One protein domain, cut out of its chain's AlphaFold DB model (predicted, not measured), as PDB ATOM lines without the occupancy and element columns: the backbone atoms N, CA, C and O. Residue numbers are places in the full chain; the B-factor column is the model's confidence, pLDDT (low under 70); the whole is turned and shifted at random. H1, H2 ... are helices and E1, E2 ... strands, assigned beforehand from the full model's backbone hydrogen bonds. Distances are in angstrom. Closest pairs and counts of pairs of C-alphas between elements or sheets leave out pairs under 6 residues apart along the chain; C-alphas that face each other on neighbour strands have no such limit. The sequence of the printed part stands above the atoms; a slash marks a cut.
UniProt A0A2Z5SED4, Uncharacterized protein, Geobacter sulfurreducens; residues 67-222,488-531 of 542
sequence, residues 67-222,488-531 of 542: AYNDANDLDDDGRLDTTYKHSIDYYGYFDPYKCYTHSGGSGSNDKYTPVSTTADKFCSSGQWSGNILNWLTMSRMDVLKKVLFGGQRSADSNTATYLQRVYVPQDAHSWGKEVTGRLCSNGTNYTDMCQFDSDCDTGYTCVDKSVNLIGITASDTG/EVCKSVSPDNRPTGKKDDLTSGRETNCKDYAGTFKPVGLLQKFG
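Overview. This is residues 67 to 222 and 488 to 531 of the 542 residues of an uncharacterized protein of Geobacter sulfurreducens (UniProt A0A2Z5SED4). Little regular structure: H1 lies in the middle beside hairpin E1-E2, sheet E7-E6-E8 with H3 at one end, E5 running on into E6, hairpins E3-E4 and E9-E10 with H2 and H4 at the other end. Of 200 printed residues, 73 lie in four named helices and ten strands, class mixed, ordered E1 E2 H1 H2 E3 to E8 H3 E9 E10 H4; the sheets are antiparallel. It is compact, radius of gyration of the C-alphas 17.3 A, spanning 54 by 42 by 35 A.

Arrangement. Hairpin E1-E2 spans residues 98 to 117, N 99 and O 116 being 2.9 A apart. H2, residues 140 to 149, and H4, residues 526 to 531, touch, the C-alphas of Leu 148 and Leu 526 5.0 A apart. In these and H1, residues 130 to 137, every O i to N i+4 pair is within hydrogen-bond range.

Along the chain. E1 begins at C-alpha 98 (327.499, 159.385, 200.781); H4 ends at C-alpha 531 (347.032, 178.751, 192.116).

Size, cuts and confidence. Residues 223 to 487 are cut out, C-alphas 222 and 488 standing 36.5 A apart. pLDDT is under 70 at residues 221 to 222 and 504 to 507.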
ATOM      1  N   ALA A  67     332.937 157.785 181.895       94.75
ATOM      2  CA  ALA A  67     334.186 157.631 182.632       94.75
ATOM      3  C   ALA A  67     334.501 156.153 182.924       94.75
ATOM      4  O   ALA A  67     335.670 155.790 183.023       94.75
ATOM      5  N   TYR A  68     333.455 155.327 183.022       95.06
ATOM      6  CA  TYR A  68     333.499 153.927 183.429       95.06
ATOM      7  C   TYR A  68     332.844 153.064 182.350       95.06
ATOM      8  O   TYR A  68     331.631 152.854 182.349       95.06
ATOM      9  N   ASN A  69     333.654 152.642 181.384       89.50
ATOM     10  CA  ASN A  69     333.267 151.828 180.235       89.50
ATOM     11  C   ASN A  69     333.459 150.333 180.519       89.50
ATOM     12  O   ASN A  69     334.300 149.951 181.324       89.50
ATOM     13  N   ASP A  70     332.757 149.491 179.766       85.25
ATOM     14  CA  ASP A  70     332.706 148.035 179.984       85.25
ATOM     15  C   ASP A  70     333.911 147.291 179.353       85.25
ATOM     16  O   ASP A  70     333.850 146.101 179.053       85.25
ATOM     17  N   ALA A  71     334.995 148.022 179.073       83.50
ATOM     18  CA  ALA A  71     336.161 147.572 178.304       83.50
ATOM     19  C   ALA A  71     337.505 147.906 178.977       83.50
ATOM     20  O   ALA A  71     338.560 147.749 178.359       83.50
ATOM     21  N   ASN A  72     337.464 148.376 180.224       82.94
ATOM     22  CA  ASN A  72     338.634 148.644 181.048       82.94
ATOM     23  C   ASN A  72     338.647 147.687 182.248       82.94
ATOM     24  O   ASN A  72     337.598 147.234 182.691       82.94
ATOM     25  N   ASP A  73     339.838 147.423 182.765       85.44
ATOM     26  CA  ASP A  73     340.085 146.884 184.103       85.44
ATOM     27  C   ASP A  73     340.546 148.086 184.953       85.44
ATOM     28  O   ASP A  73     341.460 148.810 184.540       85.44
ATOM     29  N   LEU A  74     339.825 148.406 186.030       89.38
ATOM     30  CA  LEU A  74     340.066 149.578 186.883       89.38
ATOM     31  C   LEU A  74     340.654 149.211 188.252       89.38
ATOM     32  O   LEU A  74     341.115 150.118 188.953       89.38
ATOM     33  N   ASP A  75     340.601 147.935 188.655       86.69
ATOM     34  CA  ASP A  75     341.231 147.423 189.880       86.69
ATOM     35  C   ASP A  75     342.477 146.544 189.634       86.69
ATOM     36  O   ASP A  75     343.092 146.082 190.597       86.69
ATOM     37  N   ASP A  76     342.912 146.435 188.371       87.44
ATOM     38  CA  ASP A  76     344.068 145.668 187.883       87.44
ATOM     39  C   ASP A  76     343.993 144.174 188.289       87.44
ATOM     40  O   ASP A  76     345.013 143.526 188.559       87.44
ATOM     41  N   ASP A  77     342.776 143.609 188.354       79.12
ATOM     42  CA  ASP A  77     342.532 142.213 188.760       79.12
ATOM     43  C   ASP A  77     342.738 141.189 187.620       79.12
ATOM     44  O   ASP A  77     342.797 139.976 187.858       79.12
ATOM     45  N   GLY A  78     342.921 141.673 186.387       77.06
ATOM     46  CA  GLY A  78     343.104 140.882 185.174       77.06
ATOM     47  C   GLY A  78     341.802 140.550 184.437       77.06
ATOM     48  O   GLY A  78     341.838 139.769 183.477       77.06
ATOM     49  N   ARG A  79     340.659 141.105 184.857       78.69
ATOM     50  CA  ARG A  79     339.334 140.952 184.240       78.69
ATOM     51  C   ARG A  79     338.744 142.332 183.924       78.69
ATOM     52  O   ARG A  79     338.940 143.302 184.639       78.69
ATOM     53  N   LEU A  80     337.979 142.419 182.837       78.06
ATOM     54  CA  LEU A  80     337.318 143.670 182.455       78.06
ATOM     55  C   LEU A  80     336.099 143.949 183.347       78.06
ATOM     56  O   LEU A  80     335.267 143.063 183.560       78.06
ATOM     57  N   ASP A  81     335.940 145.206 183.761       84.50
ATOM     58  CA  ASP A  81     334.806 145.724 184.532       84.50
ATOM     59  C   ASP A  81     333.561 145.890 183.653       84.50
ATOM     60  O   ASP A  81     333.098 146.994 183.367       84.50
ATOM     61  N   THR A  82     333.000 144.772 183.196       83.94
ATOM     62  CA  THR A  82     331.823 144.780 182.308       83.94
ATOM     63  C   THR A  82     330.524 145.204 183.005       83.94
ATOM     64  O   THR A  82     329.519 145.455 182.343       83.94
ATOM     65  N   THR A  83     330.522 145.289 184.341       91.12
ATOM     66  CA  THR A  83     329.382 145.730 185.157       91.12
ATOM     67  C   THR A  83     329.844 146.594 186.341       91.12
ATOM     68  O   THR A  83     331.020 146.929 186.472       91.12
ATOM     69  N   TYR A  84     328.918 146.995 187.213       94.69
ATOM     70  CA  TYR A  84     329.252 147.682 188.458       94.69
ATOM     71  C   TYR A  84     329.937 146.722 189.449       94.69
ATOM     72  O   TYR A  84     329.290 145.813 189.972       94.69
ATOM     73  N   LYS A  85     331.214 146.970 189.770       93.62
ATOM     74  CA  LYS A  85     331.924 146.341 190.895       93.62
ATOM     75  C   LYS A  85     331.803 147.214 192.144       93.62
ATOM     76  O   LYS A  85     332.234 148.366 192.177       93.62
ATOM     77  N   HIS A  86     331.248 146.665 193.218       95.56
ATOM     78  CA  HIS A  86     331.045 147.381 194.479       95.56
ATOM     79  C   HIS A  86     332.355 147.641 195.257       95.56
ATOM     80  O   HIS A  86     332.444 148.609 196.023       95.56
ATOM     81  N   SER A  87     333.389 146.825 195.035       92.12
ATOM     82  CA  SER A  87     334.752 147.030 195.549       92.12
ATOM     83  C   SER A  87     335.328 148.393 195.139       92.12
ATOM     84  O   SER A  87     335.924 149.083 195.968       92.12
ATOM     85  N   ILE A  88     335.078 148.820 193.899       93.75
ATOM     86  CA  ILE A  88     335.661 150.017 193.284       93.75
ATOM     87  C   ILE A  88     335.062 151.308 193.861       93.75
ATOM     88  O   ILE A  88     333.856 151.415 194.102       93.75
ATOM     89  N   ASP A  89     335.912 152.313 194.084       94.94
ATOM     90  CA  ASP A  89     335.517 153.688 194.415       94.94
ATOM     91  C   ASP A  89     335.436 154.527 193.130       94.94
ATOM     92  O   ASP A  89     336.421 155.133 192.699       94.94
ATOM     93  N   TYR A  90     334.257 154.588 192.512       96.50
ATOM     94  CA  TYR A  90     334.043 155.373 191.299       96.50
ATOM     95  C   TYR A  90     334.138 156.870 191.614       96.50
ATOM     96  O   TYR A  90     333.370 157.410 192.410       96.50
ATOM     97  N   TYR A  91     335.080 157.566 190.982       95.25
ATOM     98  CA  TYR A  91     335.333 158.990 191.178       95.25
ATOM     99  C   TYR A  91     334.394 159.855 190.322       95.25
ATOM    100  O   TYR A  91     334.255 159.679 189.117       95.25
ATOM    101  N   GLY A  92     333.772 160.865 190.923       95.88
ATOM    102  CA  GLY A  92     332.881 161.773 190.202       95.88
ATOM    103  C   GLY A  92     332.320 162.856 191.105       95.88
ATOM    104  O   GLY A  92     332.860 163.092 192.186       95.88
ATOM    105  N   TYR A  93     331.271 163.561 190.682       97.06
ATOM    106  CA  TYR A  93     330.688 164.640 191.491       97.06
ATOM    107  C   TYR A  93     330.045 164.147 192.797       97.06
ATOM    108  O   TYR A  93     329.985 164.918 193.753       97.06
ATOM    109  N   PHE A  94     329.637 162.879 192.871       97.44
ATOM    110  CA  PHE A  94     329.151 162.254 194.100       97.44
ATOM    111  C   PHE A  94     330.327 161.748 194.962       97.44
ATOM    112  O   PHE A  94     331.381 161.379 194.440       97.44
ATOM    113  N   ASP A  95     330.171 161.733 196.285       95.50
ATOM    114  CA  ASP A  95     331.089 161.046 197.208       95.50
ATOM    115  C   ASP A  95     330.669 159.563 197.282       95.50
ATOM    116  O   ASP A  95     329.511 159.303 197.624       95.50
ATOM    117  N   PRO A  96     331.556 158.591 196.972       96.00
ATOM    118  CA  PRO A  96     331.234 157.160 196.971       96.00
ATOM    119  C   PRO A  96     330.569 156.637 198.247       96.00
ATOM    120  O   PRO A  96     329.778 155.698 198.186       96.00
ATOM    121  N   TYR A  97     330.869 157.249 199.394       95.88
ATOM    122  CA  TYR A  97     330.387 156.820 200.704       95.88
ATOM    123  C   TYR A  97     329.262 157.709 201.260       95.88
ATOM    124  O   TYR A  97     328.863 157.546 202.418       95.88
ATOM    125  N   LYS A  98     328.720 158.635 200.456       96.31
ATOM    126  CA  LYS A  98     327.499 159.385 200.781       96.31
ATOM    127  C   LYS A  98     326.271 158.773 200.119       96.31
ATOM    128  O   LYS A  98     326.320 158.263 199.002       96.31
ATOM    129  N   CYS A  99     325.148 158.912 200.809       97.75
ATOM    130  CA  CYS A  99     323.826 158.594 200.298       97.75
ATOM    131  C   CYS A  99     323.087 159.863 199.906       97.75
ATOM    132  O   CYS A  99     323.161 160.873 200.613       97.75
ATOM    133  N   TYR A 100     322.343 159.790 198.808       98.31
ATOM    134  CA  TYR A 100     321.672 160.925 198.193       98.31
ATOM    135  C   TYR A 100     320.172 160.673 198.040       98.31
ATOM    136  O   TYR A 100     319.755 159.590 197.639       98.31
ATOM    137  N   THR A 101     319.351 161.689 198.293       97.69
ATOM    138  CA  THR A 101     317.960 161.733 197.813       97.69
ATOM    139  C   THR A 101     317.869 162.663 196.611       97.69
ATOM    140  O   THR A 101     318.601 163.648 196.533       97.69
ATOM    141  N   HIS A 102     316.981 162.366 195.665       96.88
ATOM    142  CA  HIS A 102     316.676 163.262 194.546       96.88
ATOM    143  C   HIS A 102     315.368 164.013 194.815       96.88
ATOM    144  O   HIS A 102     314.473 163.468 195.458       96.88
ATOM    145  N   SER A 103     315.240 165.248 194.329       95.25
ATOM    146  CA  SER A 103     314.000 166.038 194.442       95.25
ATOM    147  C   SER A 103     312.828 165.506 193.600       95.25
ATOM    148  O   SER A 103     311.709 165.991 193.751       95.25
ATOM    149  N   GLY A 104     313.085 164.525 192.731       91.25
ATOM    150  CA  GLY A 104     312.245 164.168 191.593       91.25
ATOM    151  C   GLY A 104     312.514 165.091 190.400       91.25
ATOM    152  O   GLY A 104     313.022 166.195 190.574       91.25
ATOM    153  N   GLY A 105     312.159 164.640 189.194       93.81
ATOM    154  CA  GLY A 105     312.088 165.488 187.999       93.81
ATOM    155  C   GLY A 105     313.387 165.713 187.213       93.81
ATOM    156  O   GLY A 105     314.493 165.334 187.606       93.81
ATOM    157  N   SER A 106     313.210 166.355 186.057       94.88
ATOM    158  CA  SER A 106     314.229 166.661 185.043       94.88
ATOM    159  C   SER A 106     314.436 168.172 184.814       94.88
ATOM    160  O   SER A 106     315.028 168.597 183.819       94.88
ATOM    161  N   GLY A 107     313.945 169.013 185.730       93.88
ATOM    162  CA  GLY A 107     314.088 170.465 185.686       93.88
ATOM    163  C   GLY A 107     315.463 170.957 186.153       93.88
ATOM    164  O   GLY A 107     316.218 170.256 186.824       93.88
ATOM    165  N   SER A 108     315.791 172.212 185.839       90.31
ATOM    166  CA  SER A 108     317.075 172.848 186.201       90.31
ATOM    167  C   SER A 108     317.275 173.081 187.709       90.31
ATOM    168  O   SER A 108     318.402 173.268 188.172       90.31
ATOM    169  N   ASN A 109     316.189 173.059 188.488       92.50
ATOM    170  CA  ASN A 109     316.215 173.180 189.949       92.50
ATOM    171  C   ASN A 109     316.328 171.822 190.661       92.50
ATOM    172  O   ASN A 109     316.579 171.788 191.876       92.50
ATOM    173  N   ASP A 110     316.140 170.727 189.923       96.88
ATOM    174  CA  ASP A 110     316.138 169.371 190.455       96.88
ATOM    175  C   ASP A 110     317.562 168.859 190.658       96.88
ATOM    176  O   ASP A 110     318.490 169.249 189.947       96.88
ATOM    177  N   LYS A 111     317.765 168.063 191.710       96.62
ATOM    178  CA  LYS A 111     319.107 167.690 192.177       96.62
ATOM    179  C   LYS A 111     319.091 166.546 193.178       96.62
ATOM    180  O   LYS A 111     318.147 166.371 193.949       96.62
ATOM    181  N   TYR A 112     320.223 165.863 193.230       98.19
ATOM    182  CA  TYR A 112     320.632 164.997 194.318       98.19
ATOM    183  C   TYR A 112     321.152 165.821 195.504       98.19
ATOM    184  O   TYR A 112     321.942 166.754 195.347       98.19
ATOM    185  N   THR A 113     320.732 165.447 196.707       97.81
ATOM    186  CA  THR A 113     321.111 166.074 197.977       97.81
ATOM    187  C   THR A 113     321.704 165.007 198.898       97.81
ATOM    188  O   THR A 113     321.029 164.003 199.123       97.81
ATOM    189  N   PRO A 114     322.924 165.173 199.441       97.12
ATOM    190  CA  PRO A 114     323.488 164.199 200.367       97.12
ATOM    191  C   PRO A 114     322.754 164.245 201.717       97.12
ATOM    192  O   PRO A 114     322.488 165.326 202.247       97.12
ATOM    193  N   VAL A 115     322.432 163.071 202.266       96.50
ATOM    194  CA  VAL A 115     321.597 162.906 203.474       96.50
ATOM    195  C   VAL A 115     322.249 162.083 204.589       96.50
ATOM    196  O   VAL A 115     321.964 162.324 205.758       96.50
ATOM    197  N   SER A 116     323.132 161.139 204.260       95.19
ATOM    198  CA  SER A 116     323.874 160.317 205.229       95.19
ATOM    199  C   SER A 116     325.239 159.896 204.669       95.19
ATOM    200  O   SER A 116     325.494 160.005 203.468       95.19
ATOM    201  N   THR A 117     326.131 159.449 205.554       95.12
ATOM    202  CA  THR A 117     327.404 158.795 205.213       95.12
ATOM    203  C   THR A 117     327.367 157.328 205.646       95.12
ATOM    204  O   THR A 117     326.627 156.966 206.568       95.12
ATOM    205  N   THR A 118     328.166 156.484 204.994       94.94
ATOM    206  CA  THR A 118     328.168 155.020 205.166       94.94
ATOM    207  C   THR A 118     329.594 154.472 205.177       94.94
ATOM    208  O   THR A 118     330.496 155.085 204.610       94.94
ATOM    209  N   ALA A 119     329.809 153.317 205.808       94.06
ATOM    210  CA  ALA A 119     331.109 152.637 205.798       94.06
ATOM    211  C   ALA A 119     331.295 151.731 204.564       94.06
ATOM    212  O   ALA A 119     332.415 151.388 204.198       94.06
ATOM    213  N   ASP A 120     330.189 151.348 203.934       94.50
ATOM    214  CA  ASP A 120     330.039 150.228 203.002       94.50
ATOM    215  C   ASP A 120     329.309 150.632 201.710       94.50
ATOM    216  O   ASP A 120     328.871 149.773 200.955       94.50
ATOM    217  N   LYS A 121     329.149 151.938 201.451       96.31
ATOM    218  CA  LYS A 121     328.484 152.489 200.256       96.31
ATOM    219  C   LYS A 121     327.002 152.080 200.113       96.31
ATOM    220  O   LYS A 121     326.413 152.367 199.068       96.31
ATOM    221  N   PHE A 122     326.389 151.441 201.117       97.06
ATOM    222  CA  PHE A 122     324.991 150.995 201.102       97.06
ATOM    223  C   PHE A 122     324.075 151.950 201.865       97.06
ATOM    224  O   PHE A 122     324.282 152.260 203.035       97.06
ATOM    225  N   CYS A 123     323.005 152.377 201.206       96.56
ATOM    226  CA  CYS A 123     322.099 153.406 201.697       96.56
ATOM    227  C   CYS A 123     320.788 152.855 202.266       96.56
ATOM    228  O   CYS A 123     320.474 151.668 202.149       96.56
ATOM    229  N   SER A 124     320.002 153.730 202.895       93.62
ATOM    230  CA  SER A 124     318.642 153.402 203.335       93.62
ATOM    231  C   SER A 124     317.659 153.417 202.159       93.62
ATOM    232  O   SER A 124     317.920 154.026 201.124       93.62
ATOM    233  N   SER A 125     316.489 152.796 202.333       89.75
ATOM    234  CA  SER A 125     315.424 152.815 201.318       89.75
ATOM    235  C   SER A 125     315.054 154.241 200.879       89.75
ATOM    236  O   SER A 125     315.016 155.160 201.701       89.75
ATOM    237  N   GLY A 126     314.803 154.424 199.578       87.44
ATOM    238  CA  GLY A 126     314.561 155.732 198.960       87.44
ATOM    239  C   GLY A 126     315.808 156.610 198.771       87.44
ATOM    240  O   GLY A 126     315.673 157.772 198.388       87.44
ATOM    241  N   GLN A 127     317.013 156.088 199.028       96.00
ATOM    242  CA  GLN A 127     318.285 156.791 198.834       96.00
ATOM    243  C   GLN A 127     319.174 156.071 197.812       96.00
ATOM    244  O   GLN A 127     319.093 154.860 197.630       96.00
ATOM    245  N   TRP A 128     320.063 156.832 197.186       97.62
ATOM    246  CA  TRP A 128     320.999 156.375 196.165       97.62
ATOM    247  C   TRP A 128     322.429 156.424 196.698       97.62
ATOM    248  O   TRP A 128     322.832 157.422 197.300       97.62
ATOM    249  N   SER A 129     323.207 155.379 196.435       98.25
ATOM    250  CA  SER A 129     324.640 155.343 196.709       98.25
ATOM    251  C   SER A 129     325.384 156.288 195.768       98.25
ATOM    252  O   SER A 129     325.240 156.210 194.546       98.25
ATOM    253  N   GLY A 130     326.222 157.170 196.319       97.94
ATOM    254  CA  GLY A 130     327.081 158.035 195.512       97.94
ATOM    255  C   GLY A 130     328.032 157.250 194.604       97.94
ATOM    256  O   GLY A 130     328.350 157.716 193.510       97.94
ATOM    257  N   ASN A 131     328.424 156.032 195.000       97.75
ATOM    258  CA  ASN A 131     329.312 155.190 194.201       97.75
ATOM    259  C   ASN A 131     328.649 154.739 192.891       97.75
ATOM    260  O   ASN A 131     329.222 154.921 191.817       97.75
ATOM    261  N   ILE A 132     327.416 154.218 192.953       97.62
ATOM    262  CA  ILE A 132     326.699 153.801 191.738       97.62
ATOM    263  C   ILE A 132     326.231 155.004 190.912       97.62
ATOM    264  O   ILE A 132     326.238 154.935 189.687       97.62
ATOM    265  N   LEU A 133     325.914 156.145 191.541       98.19
ATOM    266  CA  LEU A 133     325.622 157.382 190.809       98.19
ATOM    267  C   LEU A 133     326.823 157.866 189.984       98.19
ATOM    268  O   LEU A 133     326.630 158.290 188.843       98.19
ATOM    269  N   ASN A 134     328.055 157.764 190.497       98.00
ATOM    270  CA  ASN A 134     329.251 158.082 189.711       98.00
ATOM    271  C   ASN A 134     329.405 157.140 188.501       98.00
ATOM    272  O   ASN A 134     329.600 157.627 187.388       98.00
ATOM    273  N   TRP A 135     329.240 155.825 188.693       97.56
ATOM    274  CA  TRP A 135     329.300 154.824 187.614       97.56
ATOM    275  C   TRP A 135     328.215 155.021 186.536       97.56
ATOM    276  O   TRP A 135     328.507 154.966 185.344       97.56
ATOM    277  N   LEU A 136     326.974 155.321 186.939       97.38
ATOM    278  CA  LEU A 136     325.852 155.553 186.021       97.38
ATOM    279  C   LEU A 136     325.989 156.852 185.210       97.38
ATOM    280  O   LEU A 136     325.574 156.902 184.048       97.38
ATOM    281  N   THR A 137     326.499 157.925 185.826       97.19
ATOM    282  CA  THR A 137     326.262 159.291 185.325       97.19
ATOM    283  C   THR A 137     327.486 160.078 184.880       97.19
ATOM    284  O   THR A 137     327.288 161.064 184.172       97.19
ATOM    285  N   MET A 138     328.718 159.709 185.244       97.19
ATOM    286  CA  MET A 138     329.894 160.544 184.957       97.19
ATOM    287  C   MET A 138     330.447 160.344 183.545       97.19
ATOM    288  O   MET A 138     330.791 159.227 183.158       97.19
ATOM    289  N   SER A 139     330.638 161.446 182.813       96.00
ATOM    290  CA  SER A 139     331.516 161.459 181.638       96.00
ATOM    291  C   SER A 139     332.977 161.680 182.047       96.00
ATOM    292  O   SER A 139     333.269 162.221 183.123       96.00
ATOM    293  N   ARG A 140     333.918 161.350 181.157       94.19
ATOM    294  CA  ARG A 140     335.351 161.659 181.345       94.19
ATOM    295  C   ARG A 140     335.591 163.164 181.536       94.19
ATOM    296  O   ARG A 140     336.464 163.565 182.305       94.19
ATOM    297  N   MET A 141     334.782 164.004 180.888       94.25
ATOM    298  CA  MET A 141     334.827 165.459 181.014       94.25
ATOM    299  C   MET A 141     334.423 165.936 182.415       94.25
ATOM    300  O   MET A 141     335.021 166.880 182.927       94.25
ATOM    301  N   ASP A 142     333.444 165.305 183.066       96.38
ATOM    302  CA  ASP A 142     333.031 165.679 184.428       96.38
ATOM    303  C   ASP A 142     334.114 165.350 185.457       96.38
ATOM    304  O   ASP A 142     334.449 166.185 186.303       96.38
ATOM    305  N   VAL A 143     334.738 164.175 185.320       95.44
ATOM    306  CA  VAL A 143     335.907 163.770 186.114       95.44
ATOM    307  C   VAL A 143     337.052 164.771 185.941       95.44
ATOM    308  O   VAL A 143     337.561 165.296 186.935       95.44
ATOM    309  N   LEU A 144     337.403 165.120 184.697       93.56
ATOM    310  CA  LEU A 144     338.450 166.103 184.394       93.56
ATOM    311  C   LEU A 144     338.149 167.478 185.020       93.56
ATOM    312  O   LEU A 144     339.022 168.082 185.646       93.56
ATOM    313  N   LYS A 145     336.906 167.965 184.916       94.06
ATOM    314  CA  LYS A 145     336.475 169.232 185.534       94.06
ATOM    315  C   LYS A 145     336.539 169.186 187.061       94.06
ATOM    316  O   LYS A 145     336.947 170.179 187.672       94.06
ATOM    317  N   LYS A 146     336.171 168.059 187.690       94.88
ATOM    318  CA  LYS A 146     336.308 167.878 189.146       94.88
ATOM    319  C   LYS A 146     337.771 167.974 189.568       94.88
ATOM    320  O   LYS A 146     338.084 168.767 190.453       94.88
ATOM    321  N   VAL A 147     338.656 167.236 188.895       93.19
ATOM    322  CA  VAL A 147     340.098 167.245 189.172       93.19
ATOM    323  C   VAL A 147     340.689 168.641 188.983       93.19
ATOM    324  O   VAL A 147     341.371 169.138 189.876       93.19
ATOM    325  N   LEU A 148     340.419 169.309 187.858       91.50
ATOM    326  CA  LEU A 148     341.038 170.597 187.547       91.50
ATOM    327  C   LEU A 148     340.543 171.733 188.446       91.50
ATOM    328  O   LEU A 148     341.370 172.470 188.976       91.50
ATOM    329  N   PHE A 149     339.228 171.888 188.634       91.69
ATOM    330  CA  PHE A 149     338.671 173.088 189.274       91.69
ATOM    331  C   PHE A 149     337.512 172.851 190.255       91.69
ATOM    332  O   PHE A 149     336.854 173.811 190.659       91.69
ATOM    333  N   GLY A 150     337.265 171.604 190.667       92.81
ATOM    334  CA  GLY A 150     336.193 171.249 191.602       92.81
ATOM    335  C   GLY A 150     334.840 170.951 190.944       92.81
ATOM    336  O   GLY A 150     333.882 170.671 191.658       92.81
ATOM    337  N   GLY A 151     334.762 170.952 189.610       94.88
ATOM    338  CA  GLY A 151     333.573 170.575 188.837       94.88
ATOM    339  C   GLY A 151     332.790 171.761 188.269       94.88
ATOM    340  O   GLY A 151     333.009 172.916 188.637       94.88
ATOM    341  N   GLN A 152     331.875 171.484 187.337       94.25
ATOM    342  CA  GLN A 152     331.043 172.518 186.713       94.25
ATOM    343  C   GLN A 152     329.926 172.970 187.659       94.25
ATOM    344  O   GLN A 152     328.935 172.268 187.836       94.25
ATOM    345  N   ARG A 153     330.077 174.164 188.243       94.19
ATOM    346  CA  ARG A 153     329.044 174.795 189.075       94.19
ATOM    347  C   ARG A 153     327.909 175.326 188.191       94.19
ATOM    348  O   ARG A 153     328.165 176.171 187.338       94.19
ATOM    349  N   SER A 154     326.677 174.861 188.400       92.75
ATOM    350  CA  SER A 154     325.469 175.425 187.766       92.75
ATOM    351  C   SER A 154     324.835 176.531 188.609       92.75
ATOM    352  O   SER A 154     324.275 177.481 188.069       92.75
ATOM    353  N   ALA A 155     324.984 176.449 189.933       91.75
ATOM    354  CA  ALA A 155     324.714 177.543 190.852       91.75
ATOM    355  C   ALA A 155     325.776 177.579 191.954       91.75
ATOM    356  O   ALA A 155     326.268 176.541 192.403       91.75
ATOM    357  N   ASP A 156     326.112 178.784 192.403       90.81
ATOM    358  CA  ASP A 156     327.064 179.002 193.482       90.81
ATOM    359  C   ASP A 156     326.619 180.209 194.317       90.81
ATOM    360  O   ASP A 156     326.622 181.340 193.834       90.81
ATOM    361  N   SER A 157     326.186 179.967 195.554       90.19
ATOM    362  CA  SER A 157     325.693 180.998 196.475       90.19
ATOM    363  C   SER A 157     326.533 181.043 197.761       90.19
ATOM    364  O   SER A 157     327.589 180.411 197.855       90.19
ATOM    365  N   ASN A 158     326.072 181.805 198.756       87.94
ATOM    366  CA  ASN A 158     326.633 181.809 200.113       87.94
ATOM    367  C   ASN A 158     326.066 180.674 200.995       87.94
ATOM    368  O   ASN A 158     326.449 180.544 202.151       87.94
ATOM    369  N   THR A 159     325.107 179.891 200.488       86.06
ATOM    370  CA  THR A 159     324.428 178.820 201.242       86.06
ATOM    371  C   THR A 159     324.626 177.435 200.638       86.06
ATOM    372  O   THR A 159     324.611 176.461 201.384       86.06
ATOM    373  N   ALA A 160     324.810 177.330 199.319       91.31
ATOM    374  CA  ALA A 160     325.026 176.066 198.625       91.31
ATOM    375  C   ALA A 160     325.776 176.262 197.297       91.31
ATOM    376  O   ALA A 160     325.639 177.291 196.627       91.31
ATOM    377  N   THR A 161     326.504 175.227 196.885       95.12
ATOM    378  CA  THR A 161     327.063 175.087 195.537       95.12
ATOM    379  C   THR A 161     326.484 173.821 194.909       95.12
ATOM    380  O   THR A 161     326.482 172.761 195.540       95.12
ATOM    381  N   TYR A 162     326.013 173.915 193.664       95.88
ATOM    382  CA  TYR A 162     325.510 172.772 192.902       95.88
ATOM    383  C   TYR A 162     326.439 172.472 191.728       95.88
ATOM    384  O   TYR A 162     326.747 173.372 190.943       95.88
ATOM    385  N   LEU A 163     326.874 171.216 191.597       97.12
ATOM    386  CA  LEU A 163     327.590 170.734 190.416       97.12
ATOM    387  C   LEU A 163     326.610 170.086 189.443       97.12
ATOM    388  O   LEU A 163     325.778 169.286 189.862       97.12
ATOM    389  N   GLN A 164     326.731 170.394 188.156       96.25
ATOM    390  CA  GLN A 164     325.910 169.831 187.085       96.25
ATOM    391  C   GLN A 164     326.797 169.098 186.084       96.25
ATOM    392  O   GLN A 164     327.892 169.567 185.754       96.25
ATOM    393  N   ARG A 165     326.317 167.954 185.587       95.44
ATOM    394  CA  ARG A 165     326.980 167.212 184.510       95.44
ATOM    395  C   ARG A 165     327.158 168.071 183.253       95.44
ATOM    396  O   ARG A 165     326.407 169.012 183.008       95.44
ATOM    397  N   VAL A 166     328.132 167.723 182.421       94.31
ATOM    398  CA  VAL A 166     328.205 168.198 181.040       94.31
ATOM    399  C   VAL A 166     326.954 167.819 180.229       94.31
ATOM    400  O   VAL A 166     326.304 166.799 180.470       94.31
ATOM    401  N   TYR A 167     326.649 168.654 179.234       94.38
ATOM    402  CA  TYR A 167     325.726 168.342 178.147       94.38
ATOM    403  C   TYR A 167     326.197 167.106 177.369       94.38
ATOM    404  O   TYR A 167     327.349 167.050 176.936       94.38
ATOM    405  N   VAL A 168     325.288 166.153 177.169       92.88
ATOM    406  CA  VAL A 168     325.487 164.924 176.384       92.88
ATOM    407  C   VAL A 168     324.308 164.818 175.415       92.88
ATOM    408  O   VAL A 168     323.192 164.641 175.902       92.88
ATOM    409  N   PRO A 169     324.485 164.976 174.092       91.56
ATOM    410  CA  PRO A 169     323.368 164.967 173.145       91.56
ATOM    411  C   PRO A 169     322.679 163.598 173.061       91.56
ATOM    412  O   PRO A 169     323.312 162.557 173.254       91.56
ATOM    413  N   GLN A 170     321.386 163.602 172.714       92.06
ATOM    414  CA  GLN A 170     320.576 162.401 172.461       92.06
ATOM    415  C   GLN A 170     320.904 161.746 171.102       92.06
ATOM    416  O   GLN A 170     320.077 161.638 170.193       92.06
ATOM    417  N   ASP A 171     322.154 161.318 170.964       89.25
ATOM    418  CA  ASP A 171     322.695 160.519 169.866       89.25
ATOM    419  C   ASP A 171     323.774 159.554 170.395       89.25
ATOM    420  O   ASP A 171     323.781 159.236 171.581       89.25
ATOM    421  N   ALA A 172     324.697 159.104 169.541       87.81
ATOM    422  CA  ALA A 172     325.780 158.176 169.876       87.81
ATOM    423  C   ALA A 172     326.739 158.619 171.010       87.81
ATOM    424  O   ALA A 172     327.646 157.860 171.339       87.81
ATOM    425  N   HIS A 173     326.592 159.815 171.598       90.50
ATOM    426  CA  HIS A 173     327.271 160.196 172.849       90.50
ATOM    427  C   HIS A 173     326.509 159.793 174.118       90.50
ATOM    428  O   HIS A 173     327.093 159.795 175.198       90.50
ATOM    429  N   SER A 174     325.217 159.475 174.013       93.44
ATOM    430  CA  SER A 174     324.452 158.916 175.126       93.44
ATOM    431  C   SER A 174     324.893 157.482 175.383       93.44
ATOM    432  O   SER A 174     324.967 156.684 174.451       93.44
ATOM    433  N   TRP A 175     325.133 157.137 176.645       94.94
ATOM    434  CA  TRP A 175     325.456 155.771 177.049       94.94
ATOM    435  C   TRP A 175     324.364 155.196 177.942       94.94
ATOM    436  O   TRP A 175     323.661 155.918 178.659       94.94
ATOM    437  N   GLY A 176     324.249 153.874 177.904       95.25
ATOM    438  CA  GLY A 176     323.358 153.115 178.762       95.25
ATOM    439  C   GLY A 176     324.121 152.273 179.775       95.25
ATOM    440  O   GLY A 176     325.271 151.917 179.542       95.25
ATOM    441  N   LYS A 177     323.462 151.928 180.882       95.56
ATOM    442  CA  LYS A 177     323.913 150.925 181.854       95.56
ATOM    443  C   LYS A 177     322.740 150.040 182.265       95.56
ATOM    444  O   LYS A 177     321.616 150.518 182.416       95.56
ATOM    445  N   GLU A 178     323.011 148.761 182.477       93.69
ATOM    446  CA  GLU A 178     322.063 147.822 183.083       93.69
ATOM    447  C   GLU A 178     322.315 147.734 184.582       93.69
ATOM    448  O   GLU A 178     323.465 147.780 185.015       93.69
ATOM    449  N   VAL A 179     321.256 147.590 185.379       93.94
ATOM    450  CA  VAL A 179     321.368 147.357 186.821       93.94
ATOM    451  C   VAL A 179     320.382 146.280 187.261       93.94
ATOM    452  O   VAL A 179     319.172 146.478 187.211       93.94
ATOM    453  N   THR A 180     320.878 145.149 187.754       89.94
ATOM    454  CA  THR A 180     320.040 144.130 188.416       89.94
ATOM    455  C   THR A 180     319.697 144.545 189.852       89.94
ATOM    456  O   THR A 180     318.649 144.195 190.396       89.94
ATOM    457  N   GLY A 181     320.597 145.319 190.472       88.94
ATOM    458  CA  GLY A 181     320.570 145.672 191.890       88.94
ATOM    459  C   GLY A 181     321.065 144.553 192.812       88.94
ATOM    460  O   GLY A 181     321.047 144.727 194.027       88.94
ATOM    461  N   ARG A 182     321.517 143.417 192.272       91.94
ATOM    462  CA  ARG A 182     322.061 142.290 193.040       91.94
ATOM    463  C   ARG A 182     323.579 142.268 192.927       91.94
ATOM    464  O   ARG A 182     324.116 142.609 191.878       91.94
ATOM    465  N   LEU A 183     324.261 141.864 193.990       94.88
ATOM    466  CA  LEU A 183     325.721 141.781 194.036       94.88
ATOM    467  C   LEU A 183     326.162 140.395 194.500       94.88
ATOM    468  O   LEU A 183     325.517 139.802 195.368       94.88
ATOM    469  N   CYS A 184     327.287 139.913 193.981       93.62
ATOM    470  CA  CYS A 184     327.953 138.733 194.517       93.62
ATOM    471  C   CYS A 184     328.472 139.020 195.930       93.62
ATOM    472  O   CYS A 184     329.172 140.010 196.148       93.62
ATOM    473  N   SER A 185     328.155 138.157 196.899       96.25
ATOM    474  CA  SER A 185     328.606 138.291 198.288       96.25
ATOM    475  C   SER A 185     329.019 136.969 198.924       96.25
ATOM    476  O   SER A 185     328.342 135.958 198.782       96.25
ATOM    477  N   ASN A 186     330.094 137.006 199.709       94.94
ATOM    478  CA  ASN A 186     330.517 135.913 200.591       94.94
ATOM    479  C   ASN A 186     330.027 136.107 202.047       94.94
ATOM    480  O   ASN A 186     330.568 135.517 202.982       94.94
ATOM    481  N   GLY A 187     329.058 137.005 202.263       91.56
ATOM    482  CA  GLY A 187     328.540 137.389 203.579       91.56
ATOM    483  C   GLY A 187     329.328 138.494 204.293       91.56
ATOM    484  O   GLY A 187     328.790 139.099 205.217       91.56
ATOM    485  N   THR A 188     330.561 138.800 203.863       90.56
ATOM    486  CA  THR A 188     331.369 139.921 204.394       90.56
ATOM    487  C   THR A 188     331.606 141.002 203.340       90.56
ATOM    488  O   THR A 188     331.395 142.183 203.602       90.56
ATOM    489  N   ASN A 189     332.017 140.588 202.143       92.56
ATOM    490  CA  ASN A 189     332.362 141.458 201.024       92.56
ATOM    491  C   ASN A 189     331.275 141.420 199.945       92.56
ATOM    492  O   ASN A 189     330.467 140.488 199.891       92.56
ATOM    493  N   TYR A 190     331.307 142.415 199.059       94.88
ATOM    494  CA  TYR A 190     330.487 142.490 197.854       94.88
ATOM    495  C   TYR A 190     331.377 142.863 196.669       94.88
ATOM    496  O   TYR A 190     332.181 143.791 196.795       94.88
ATOM    497  N   THR A 191     331.244 142.151 195.550       90.19
ATOM    498  CA  THR A 191     332.041 142.383 194.335       90.19
ATOM    499  C   THR A 191     331.140 142.856 193.192       90.19
ATOM    500  O   THR A 191     330.559 143.940 193.277       90.19
ATOM    501  N   ASP A 192     331.035 142.067 192.138       90.44
ATOM    502  CA  ASP A 192     330.384 142.329 190.868       90.44
ATOM    503  C   ASP A 192     328.862 142.302 190.987       90.44
ATOM    504  O   ASP A 192     328.277 141.694 191.895       90.44
ATOM    505  N   MET A 193     328.210 142.944 190.025       91.62
ATOM    506  CA  MET A 193     326.774 142.844 189.846       91.62
ATOM    507  C   MET A 193     326.411 141.515 189.181       91.62
ATOM    508  O   MET A 193     326.979 141.138 188.162       91.62
ATOM    509  N   CYS A 194     325.430 140.828 189.755       88.25
ATOM    510  CA  CYS A 194     325.017 139.485 189.353       88.25
ATOM    511  C   CYS A 194     323.531 139.445 189.006       88.25
ATOM    512  O   CYS A 194     322.769 140.347 189.363       88.25
ATOM    513  N   GLN A 195     323.098 138.364 188.369       83.31
ATOM    514  CA  GLN A 195     321.691 138.012 188.237       83.31
ATOM    515  C   GLN A 195     321.370 136.672 188.917       83.31
ATOM    516  O   GLN A 195     320.280 136.520 189.473       83.31
ATOM    517  N   PHE A 196     322.327 135.744 188.927       78.75
ATOM    518  CA  PHE A 196     322.239 134.409 189.513       78.75
ATOM    519  C   PHE A 196     323.510 134.051 190.300       78.75
ATOM    520  O   PHE A 196     324.574 134.626 190.080       78.75
ATOM    521  N   ASP A 197     323.432 133.041 191.175       77.81
ATOM    522  CA  ASP A 197     324.604 132.508 191.898       77.81
ATOM    523  C   ASP A 197     325.708 131.992 190.955       77.81
ATOM    524  O   ASP A 197     326.880 132.001 191.316       77.81
ATOM    525  N   SER A 198     325.348 131.560 189.740       74.94
ATOM    526  CA  SER A 198     326.289 131.109 188.703       74.94
ATOM    527  C   SER A 198     327.179 132.212 188.136       74.94
ATOM    528  O   SER A 198     328.188 131.900 187.510       74.94
ATOM    529  N   ASP A 199     326.801 133.476 188.331       76.69
ATOM    530  CA  ASP A 199     327.551 134.632 187.836       76.69
ATOM    531  C   ASP A 199     328.673 135.022 188.816       76.69
ATOM    532  O   ASP A 199     329.498 135.881 188.515       76.69
ATOM    533  N   CYS A 200     328.697 134.395 189.998       83.88
ATOM    534  CA  CYS A 200     329.608 134.698 191.087       83.88
ATOM    535  C   CYS A 200     330.780 133.710 191.171       83.88
ATOM    536  O   CYS A 200     330.636 132.506 190.944       83.88
ATOM    537  N   ASP A 201     331.950 134.214 191.580       82.50
ATOM    538  CA  ASP A 201     333.112 133.376 191.886       82.50
ATOM    539  C   ASP A 201     332.823 132.385 193.033       82.50
ATOM    540  O   ASP A 201     331.956 132.579 193.889       82.50
ATOM    541  N   THR A 202     333.608 131.304 193.090       86.69
ATOM    542  CA  THR A 202     333.424 130.229 194.078       86.69
ATOM    543  C   THR A 202     333.471 130.758 195.517       86.69
ATOM    544  O   THR A 202     334.482 131.301 195.961       86.69
ATOM    545  N   GLY A 203     332.388 130.536 196.268       89.25
ATOM    546  CA  GLY A 203     332.232 131.006 197.651       89.25
ATOM    547  C   GLY A 203     331.436 132.308 197.799       89.25
ATOM    548  O   GLY A 203     331.254 132.765 198.927       89.25
ATOM    549  N   TYR A 204     330.942 132.876 196.698       91.94
ATOM    550  CA  TYR A 204     330.004 133.997 196.679       91.94
ATOM    551  C   TYR A 204     328.612 133.528 196.218       91.94
ATOM    552  O   TYR A 204     328.492 132.560 195.471       91.94
ATOM    553  N   THR A 205     327.560 134.218 196.659       89.94
ATOM    554  CA  THR A 205     326.174 134.049 196.189       89.94
ATOM    555  C   THR A 205     325.578 135.395 195.786       89.94
ATOM    556  O   THR A 205     326.008 136.450 196.259       89.94
ATOM    557  N   CYS A 206     324.592 135.377 194.897       88.75
ATOM    558  CA  CYS A 206     323.965 136.569 194.355       88.75
ATOM    559  C   CYS A 206     322.860 137.077 195.292       88.75
ATOM    560  O   CYS A 206     321.831 136.427 195.486       88.75
ATOM    561  N   VAL A 207     323.059 138.256 195.886       92.31
ATOM    562  CA  VAL A 207     322.158 138.811 196.909       92.31
ATOM    563  C   VAL A 207     321.620 140.186 196.531       92.31
ATOM    564  O   VAL A 207     322.338 141.047 196.025       92.31
ATOM    565  N   ASP A 208     320.333 140.407 196.801       92.44
ATOM    566  CA  ASP A 208     319.656 141.674 196.527       92.44
ATOM    567  C   ASP A 208     320.177 142.807 197.430       92.44
ATOM    568  O   ASP A 208     320.166 142.711 198.661       92.44
ATOM    569  N   LYS A 209     320.627 143.891 196.789       94.50
ATOM    570  CA  LYS A 209     321.052 145.163 197.391       94.50
ATOM    571  C   LYS A 209     320.452 146.377 196.680       94.50
ATOM    572  O   LYS A 209     320.886 147.504 196.905       94.50
ATOM    573  N   SER A 210     319.432 146.173 195.855       91.81
ATOM    574  CA  SER A 210     318.811 147.175 194.984       91.81
ATOM    575  C   SER A 210     318.391 148.430 195.745       91.81
ATOM    576  O   SER A 210     318.856 149.532 195.455       91.81
ATOM    577  N   VAL A 211     317.610 148.233 196.807       93.06
ATOM    578  CA  VAL A 211     317.101 149.279 197.697       93.06
ATOM    579  C   VAL A 211     318.240 150.040 198.382       93.06
ATOM    580  O   VAL A 211     318.092 151.223 198.671       93.06
ATOM    581  N   ASN A 212     319.384 149.386 198.608       95.06
ATOM    582  CA  ASN A 212     320.564 149.994 199.219       95.06
ATOM    583  C   ASN A 212     321.484 150.710 198.212       95.06
ATOM    584  O   ASN A 212     322.274 151.560 198.618       95.06
ATOM    585  N   LEU A 213     321.421 150.372 196.922       95.00
ATOM    586  CA  LEU A 213     322.246 150.979 195.872       95.00
ATOM    587  C   LEU A 213     321.524 152.136 195.170       95.00
ATOM    588  O   LEU A 213     322.098 153.208 195.002       95.00
ATOM    589  N   ILE A 214     320.273 151.918 194.765       94.12
ATOM    590  CA  ILE A 214     319.495 152.802 193.877       94.12
ATOM    591  C   ILE A 214     318.124 153.187 194.456       94.12
ATOM    592  O   ILE A 214     317.291 153.760 193.760       94.12
ATOM    593  N   GLY A 215     317.855 152.866 195.725       89.81
ATOM    594  CA  GLY A 215     316.653 153.307 196.444       89.81
ATOM    595  C   GLY A 215     315.335 152.664 196.003       89.81
ATOM    596  O   GLY A 215     314.302 152.952 196.608       89.81
ATOM    597  N   ILE A 216     315.363 151.788 194.996       85.31
ATOM    598  CA  ILE A 216     314.220 151.051 194.441       85.31
ATOM    599  C   ILE A 216     314.412 149.543 194.610       85.31
ATOM    600  O   ILE A 216     315.536 149.071 194.764       85.31
ATOM    601  N   THR A 217     313.323 148.776 194.565       85.19
ATOM    602  CA  THR A 217     313.373 147.305 194.579       85.19
ATOM    603  C   THR A 217     314.097 146.754 193.351       85.19
ATOM    604  O   THR A 217     314.118 147.389 192.290       85.19
ATOM    605  N   ALA A 218     314.669 145.556 193.472       76.88
ATOM    606  CA  ALA A 218     315.376 144.908 192.377       76.88
ATOM    607  C   ALA A 218     314.452 144.694 191.180       76.88
ATOM    608  O   ALA A 218     313.228 144.617 191.318       76.88
ATOM    609  N   SER A 219     315.054 144.569 190.001       80.25
ATOM    610  CA  SER A 219     314.362 143.964 188.870       80.25
ATOM    611  C   SER A 219     313.910 142.557 189.259       80.25
ATOM    612  O   SER A 219     314.549 141.918 190.101       80.25
ATOM    613  N   ASP A 220     312.841 142.036 188.662       75.44
ATOM    614  CA  ASP A 220     312.456 140.644 188.878       75.44
ATOM    615  C   ASP A 220     313.679 139.749 188.582       75.44
ATOM    616  O   ASP A 220     314.380 139.935 187.582       75.44
ATOM    617  N   THR A 221     313.874 138.675 189.353       64.19
ATOM    618  CA  THR A 221     314.700 137.525 188.914       64.19
ATOM    619  C   THR A 221     314.124 136.826 187.669       64.19
ATOM    620  O   THR A 221     314.660 135.827 187.200       64.19
ATOM    621  N   GLY A 222     313.019 137.361 187.154       58.50
ATOM    622  CA  GLY A 222     312.141 136.824 186.145       58.50
ATOM    623  C   GLY A 222     310.829 136.380 186.764       58.50
ATOM    624  O   GLY A 222     310.803 135.476 187.594       58.50
ATOM    625  N   GLU A 488     324.191 168.750 195.144       97.00
ATOM    626  CA  GLU A 488     324.660 169.645 196.209       97.00
ATOM    627  C   GLU A 488     325.934 169.092 196.856       97.00
ATOM    628  O   GLU A 488     325.948 167.969 197.362       97.00
ATOM    629  N   VAL A 489     327.003 169.891 196.843       95.38
ATOM    630  CA  VAL A 489     328.341 169.508 197.330       95.38
ATOM    631  C   VAL A 489     328.803 170.410 198.471       95.38
ATOM    632  O   VAL A 489     328.248 171.485 198.688       95.38
ATOM    633  N   CYS A 490     329.819 169.974 199.221       92.81
ATOM    634  CA  CYS A 490     330.337 170.653 200.416       92.81
ATOM    635  C   CYS A 490     329.347 170.754 201.587       92.81
ATOM    636  O   CYS A 490     329.659 171.333 202.635       92.81
ATOM    637  N   LYS A 491     328.182 170.116 201.451       92.50
ATOM    638  CA  LYS A 491     327.192 169.953 202.509       92.50
ATOM    639  C   LYS A 491     327.722 169.005 203.583       92.50
ATOM    640  O   LYS A 491     328.115 167.872 203.293       92.50
ATOM    641  N   SER A 492     327.695 169.473 204.828       90.38
ATOM    642  CA  SER A 492     327.986 168.637 205.992       90.38
ATOM    643  C   SER A 492     326.868 167.631 206.245       90.38
ATOM    644  O   SER A 492     325.687 167.968 206.188       90.38
ATOM    645  N   VAL A 493     327.268 166.414 206.585       90.56
ATOM    646  CA  VAL A 493     326.422 165.273 206.915       90.56
ATOM    647  C   VAL A 493     327.010 164.611 208.161       90.56
ATOM    648  O   VAL A 493     328.151 164.160 208.146       90.56
ATOM    649  N   SER A 494     326.253 164.589 209.258       88.62
ATOM    650  CA  SER A 494     326.723 164.118 210.568       88.62
ATOM    651  C   SER A 494     325.833 162.987 211.101       88.62
ATOM    652  O   SER A 494     324.611 163.093 210.967       88.62
ATOM    653  N   PRO A 495     326.397 161.933 211.726       89.94
ATOM    654  CA  PRO A 495     327.832 161.687 211.921       89.94
ATOM    655  C   PRO A 495     328.556 161.295 210.619       89.94
ATOM    656  O   PRO A 495     327.923 160.864 209.655       89.94
ATOM    657  N   ASP A 496     329.888 161.422 210.602       90.81
ATOM    658  CA  ASP A 496     330.721 160.827 209.551       90.81
ATOM    659  C   ASP A 496     331.032 159.352 209.861       90.81
ATOM    660  O   ASP A 496     331.846 159.036 210.738       90.81
ATOM    661  N   ASN A 497     330.394 158.456 209.113       91.38
ATOM    662  CA  ASN A 497     330.525 157.004 209.182       91.38
ATOM    663  C   ASN A 497     331.432 156.420 208.083       91.38
ATOM    664  O   ASN A 497     331.530 155.198 207.991       91.38
ATOM    665  N   ARG A 498     332.088 157.246 207.250       91.62
ATOM    666  CA  ARG A 498     332.978 156.761 206.175       91.62
ATOM    667  C   ARG A 498     334.162 155.956 206.740       91.62
ATOM    668  O   ARG A 498     334.524 156.149 207.904       91.62
ATOM    669  N   PRO A 499     334.814 155.070 205.966       90.12
ATOM    670  CA  PRO A 499     335.982 154.336 206.454       90.12
ATOM    671  C   PRO A 499     337.138 155.246 206.893       90.12
ATOM    672  O   PRO A 499     337.307 156.365 206.400       90.12
ATOM    673  N   THR A 500     337.986 154.751 207.795       83.56
ATOM    674  CA  THR A 500     339.241 155.422 208.168       83.56
ATOM    675  C   THR A 500     340.098 155.655 206.919       83.56
ATOM    676  O   THR A 500     340.342 154.727 206.156       83.56
ATOM    677  N   GLY A 501     340.524 156.901 206.683       79.88
ATOM    678  CA  GLY A 501     341.212 157.314 205.449       79.88
ATOM    679  C   GLY A 501     340.288 157.779 204.308       79.88
ATOM    680  O   GLY A 501     340.781 158.320 203.323       79.88
ATOM    681  N   LYS A 502     338.964 157.620 204.446       82.75
ATOM    682  CA  LYS A 502     337.935 158.231 203.578       82.75
ATOM    683  C   LYS A 502     337.196 159.391 204.265       82.75
ATOM    684  O   LYS A 502     336.608 160.223 203.579       82.75
ATOM    685  N   LYS A 503     337.250 159.465 205.601       76.12
ATOM    686  CA  LYS A 503     336.862 160.658 206.374       76.12
ATOM    687  C   LYS A 503     337.800 161.830 206.083       76.12
ATOM    688  O   LYS A 503     339.004 161.630 205.921       76.12
ATOM    689  N   ASP A 504     337.260 163.044 206.085       67.06
ATOM    690  CA  ASP A 504     338.046 164.252 206.323       67.06
ATOM    691  C   ASP A 504     338.355 164.401 207.828       67.06
ATOM    692  O   ASP A 504     337.827 163.662 208.658       67.06
ATOM    693  N   ASP A 505     339.204 165.361 208.209       60.75
ATOM    694  CA  ASP A 505     339.521 165.674 209.622       60.75
ATOM    695  C   ASP A 505     338.346 166.369 210.357       60.75
ATOM    696  O   ASP A 505     338.515 167.097 211.332       60.75
ATOM    697  N   LEU A 506     337.120 166.196 209.854       62.84
ATOM    698  CA  LEU A 506     335.907 166.836 210.338       62.84
ATOM    699  C   LEU A 506     334.891 165.771 210.749       62.84
ATOM    700  O   LEU A 506     334.546 164.866 209.998       62.84
ATOM    701  N   THR A 507     334.269 165.957 211.910       69.25
ATOM    702  CA  THR A 507     333.162 165.109 212.394       69.25
ATOM    703  C   THR A 507     331.868 165.238 211.571       69.25
ATOM    704  O   THR A 507     330.844 164.661 211.934       69.25
ATOM    705  N   SER A 508     331.896 166.014 210.481       82.62
ATOM    706  CA  SER A 508     330.727 166.478 209.728       82.62
ATOM    707  C   SER A 508     330.649 165.969 208.286       82.62
ATOM    708  O   SER A 508     329.863 166.512 207.513       82.62
ATOM    709  N   GLY A 509     331.453 164.970 207.908       84.81
ATOM    710  CA  GLY A 509     331.257 164.217 206.668       84.81
ATOM    711  C   GLY A 509     331.310 165.072 205.404       84.81
ATOM    712  O   GLY A 509     330.479 164.894 204.510       84.81
ATOM    713  N   ARG A 510     332.220 166.050 205.333       90.25
ATOM    714  CA  ARG A 510     332.353 166.926 204.161       90.25
ATOM    715  C   ARG A 510     333.335 166.298 203.163       90.25
ATOM    716  O   ARG A 510     334.095 165.383 203.483       90.25
ATOM    717  N   GLU A 511     333.253 166.689 201.899       88.06
ATOM    718  CA  GLU A 511     334.200 166.243 200.881       88.06
ATOM    719  C   GLU A 511     335.569 166.902 201.123       88.06
ATOM    720  O   GLU A 511     335.662 168.114 201.325       88.06
ATOM    721  N   THR A 512     336.650 166.122 201.054       83.56
ATOM    722  CA  THR A 512     338.029 166.595 201.298       83.56
ATOM    723  C   THR A 512     338.491 167.683 200.324       83.56
ATOM    724  O   THR A 512     339.430 168.419 200.616       83.56
ATOM    725  N   ASN A 513     337.830 167.810 199.169       87.25
ATOM    726  CA  ASN A 513     338.090 168.855 198.186       87.25
ATOM    727  C   ASN A 513     337.228 170.117 198.392       87.25
ATOM    728  O   ASN A 513     337.101 170.912 197.467       87.25
ATOM    729  N   CYS A 514     336.632 170.323 199.570       90.19
ATOM    730  CA  CYS A 514     335.889 171.537 199.909       90.19
ATOM    731  C   CYS A 514     336.726 172.500 200.754       90.19
ATOM    732  O   CYS A 514     337.110 172.184 201.879       90.19
ATOM    733  N   LYS A 515     336.959 173.708 200.236       89.38
ATOM    734  CA  LYS A 515     337.699 174.781 200.914       89.38
ATOM    735  C   LYS A 515     336.737 175.820 201.489       89.38
ATOM    736  O   LYS A 515     335.727 176.130 200.860       89.38
ATOM    737  N   ASP A 516     337.058 176.352 202.667       88.62
ATOM    738  CA  ASP A 516     336.327 177.463 203.279       88.62
ATOM    739  C   ASP A 516     336.647 178.793 202.578       88.62
ATOM    740  O   ASP A 516     337.813 179.162 202.416       88.62
ATOM    741  N   TYR A 517     335.602 179.525 202.202       87.88
ATOM    742  CA  TYR A 517     335.651 180.905 201.740       87.88
ATOM    743  C   TYR A 517     334.741 181.750 202.645       87.88
ATOM    744  O   TYR A 517     333.576 182.000 202.329       87.88
ATOM    745  N   ALA A 518     335.288 182.178 203.789       85.75
ATOM    746  CA  ALA A 518     334.633 183.040 204.781       85.75
ATOM    747  C   ALA A 518     333.279 182.507 205.309       85.75
ATOM    748  O   ALA A 518     332.297 183.243 205.404       85.75
ATOM    749  N   GLY A 519     333.229 181.220 205.658       81.75
ATOM    750  CA  GLY A 519     332.059 180.519 206.191       81.75
ATOM    751  C   GLY A 519     331.265 179.734 205.142       81.75
ATOM    752  O   GLY A 519     330.414 178.925 205.510       81.75
ATOM    753  N   THR A 520     331.545 179.927 203.847       86.50
ATOM    754  CA  THR A 520     330.935 179.153 202.753       86.50
ATOM    755  C   THR A 520     331.947 178.163 202.186       86.50
ATOM    756  O   THR A 520     332.955 178.563 201.608       86.50
ATOM    757  N   PHE A 521     331.666 176.865 202.295       90.56
ATOM    758  CA  PHE A 521     332.541 175.825 201.752       90.56
ATOM    759  C   PHE A 521     332.229 175.566 200.278       90.56
ATOM    760  O   PHE A 521     331.075 175.338 199.924       90.56
ATOM    761  N   LYS A 522     333.256 175.591 199.423       92.44
ATOM    762  CA  LYS A 522     333.125 175.440 197.965       92.44
ATOM    763  C   LYS A 522     334.098 174.380 197.432       92.44
ATOM    764  O   LYS A 522     335.211 174.270 197.955       92.44
ATOM    765  N   PRO A 523     333.724 173.618 196.388       93.56
ATOM    766  CA  PRO A 523     334.574 172.572 195.840       93.56
ATOM    767  C   PRO A 523     335.745 173.189 195.068       93.56
ATOM    768  O   PRO A 523     335.560 174.111 194.267       93.56
ATOM    769  N   VAL A 524     336.939 172.657 195.294       92.62
ATOM    770  CA  VAL A 524     338.194 173.044 194.646       92.62
ATOM    771  C   VAL A 524     338.835 171.850 193.939       92.62
ATOM    772  O   VAL A 524     338.541 170.693 194.248       92.62
ATOM    773  N   GLY A 525     339.706 172.145 192.976       91.12
ATOM    774  CA  GLY A 525     340.554 171.192 192.267       91.12
ATOM    775  C   GLY A 525     342.024 171.624 192.285       91.12
ATOM    776  O   GLY A 525     342.437 172.475 193.078       91.12
ATOM    777  N   LEU A 526     342.828 171.033 191.399       88.19
ATOM    778  CA  LEU A 526     344.264 171.299 191.284       88.19
ATOM    779  C   LEU A 526     344.560 172.785 191.022       88.19
ATOM    780  O   LEU A 526     345.471 173.336 191.635       88.19
ATOM    781  N   LEU A 527     343.781 173.458 190.172       87.38
ATOM    782  CA  LEU A 527     344.027 174.856 189.810       87.38
ATOM    783  C   LEU A 527     343.887 175.801 191.008       87.38
ATOM    784  O   LEU A 527     344.709 176.698 191.158       87.38
ATOM    785  N   GLN A 528     342.922 175.581 191.907       89.06
ATOM    786  CA  GLN A 528     342.852 176.352 193.153       89.06
ATOM    787  C   GLN A 528     343.933 175.913 194.149       89.06
ATOM    788  O   GLN A 528     344.586 176.761 194.754       89.06
ATOM    789  N   LYS A 529     344.184 174.601 194.285       81.62
ATOM    790  CA  LYS A 529     345.200 174.055 195.207       81.62
ATOM    791  C   LYS A 529     346.609 174.601 194.932       81.62
ATOM    792  O   LYS A 529     347.349 174.848 195.879       81.62
ATOM    793  N   PHE A 530     346.970 174.769 193.661       80.19
ATOM    794  CA  PHE A 530     348.287 175.256 193.237       80.19
ATOM    795  C   PHE A 530     348.302 176.746 192.844       80.19
ATOM    796  O   PHE A 530     349.374 177.343 192.820       80.19
ATOM    797  N   GLY A 531     347.145 177.354 192.555       78.81
ATOM    798  CA  GLY A 531     347.032 178.751 192.116       78.81
ATOM    799  C   GLY A 531     346.680 179.772 193.205       78.81
ATOM    800  O   GLY A 531     346.981 180.947 193.035       78.81
TER     801      GLY A 531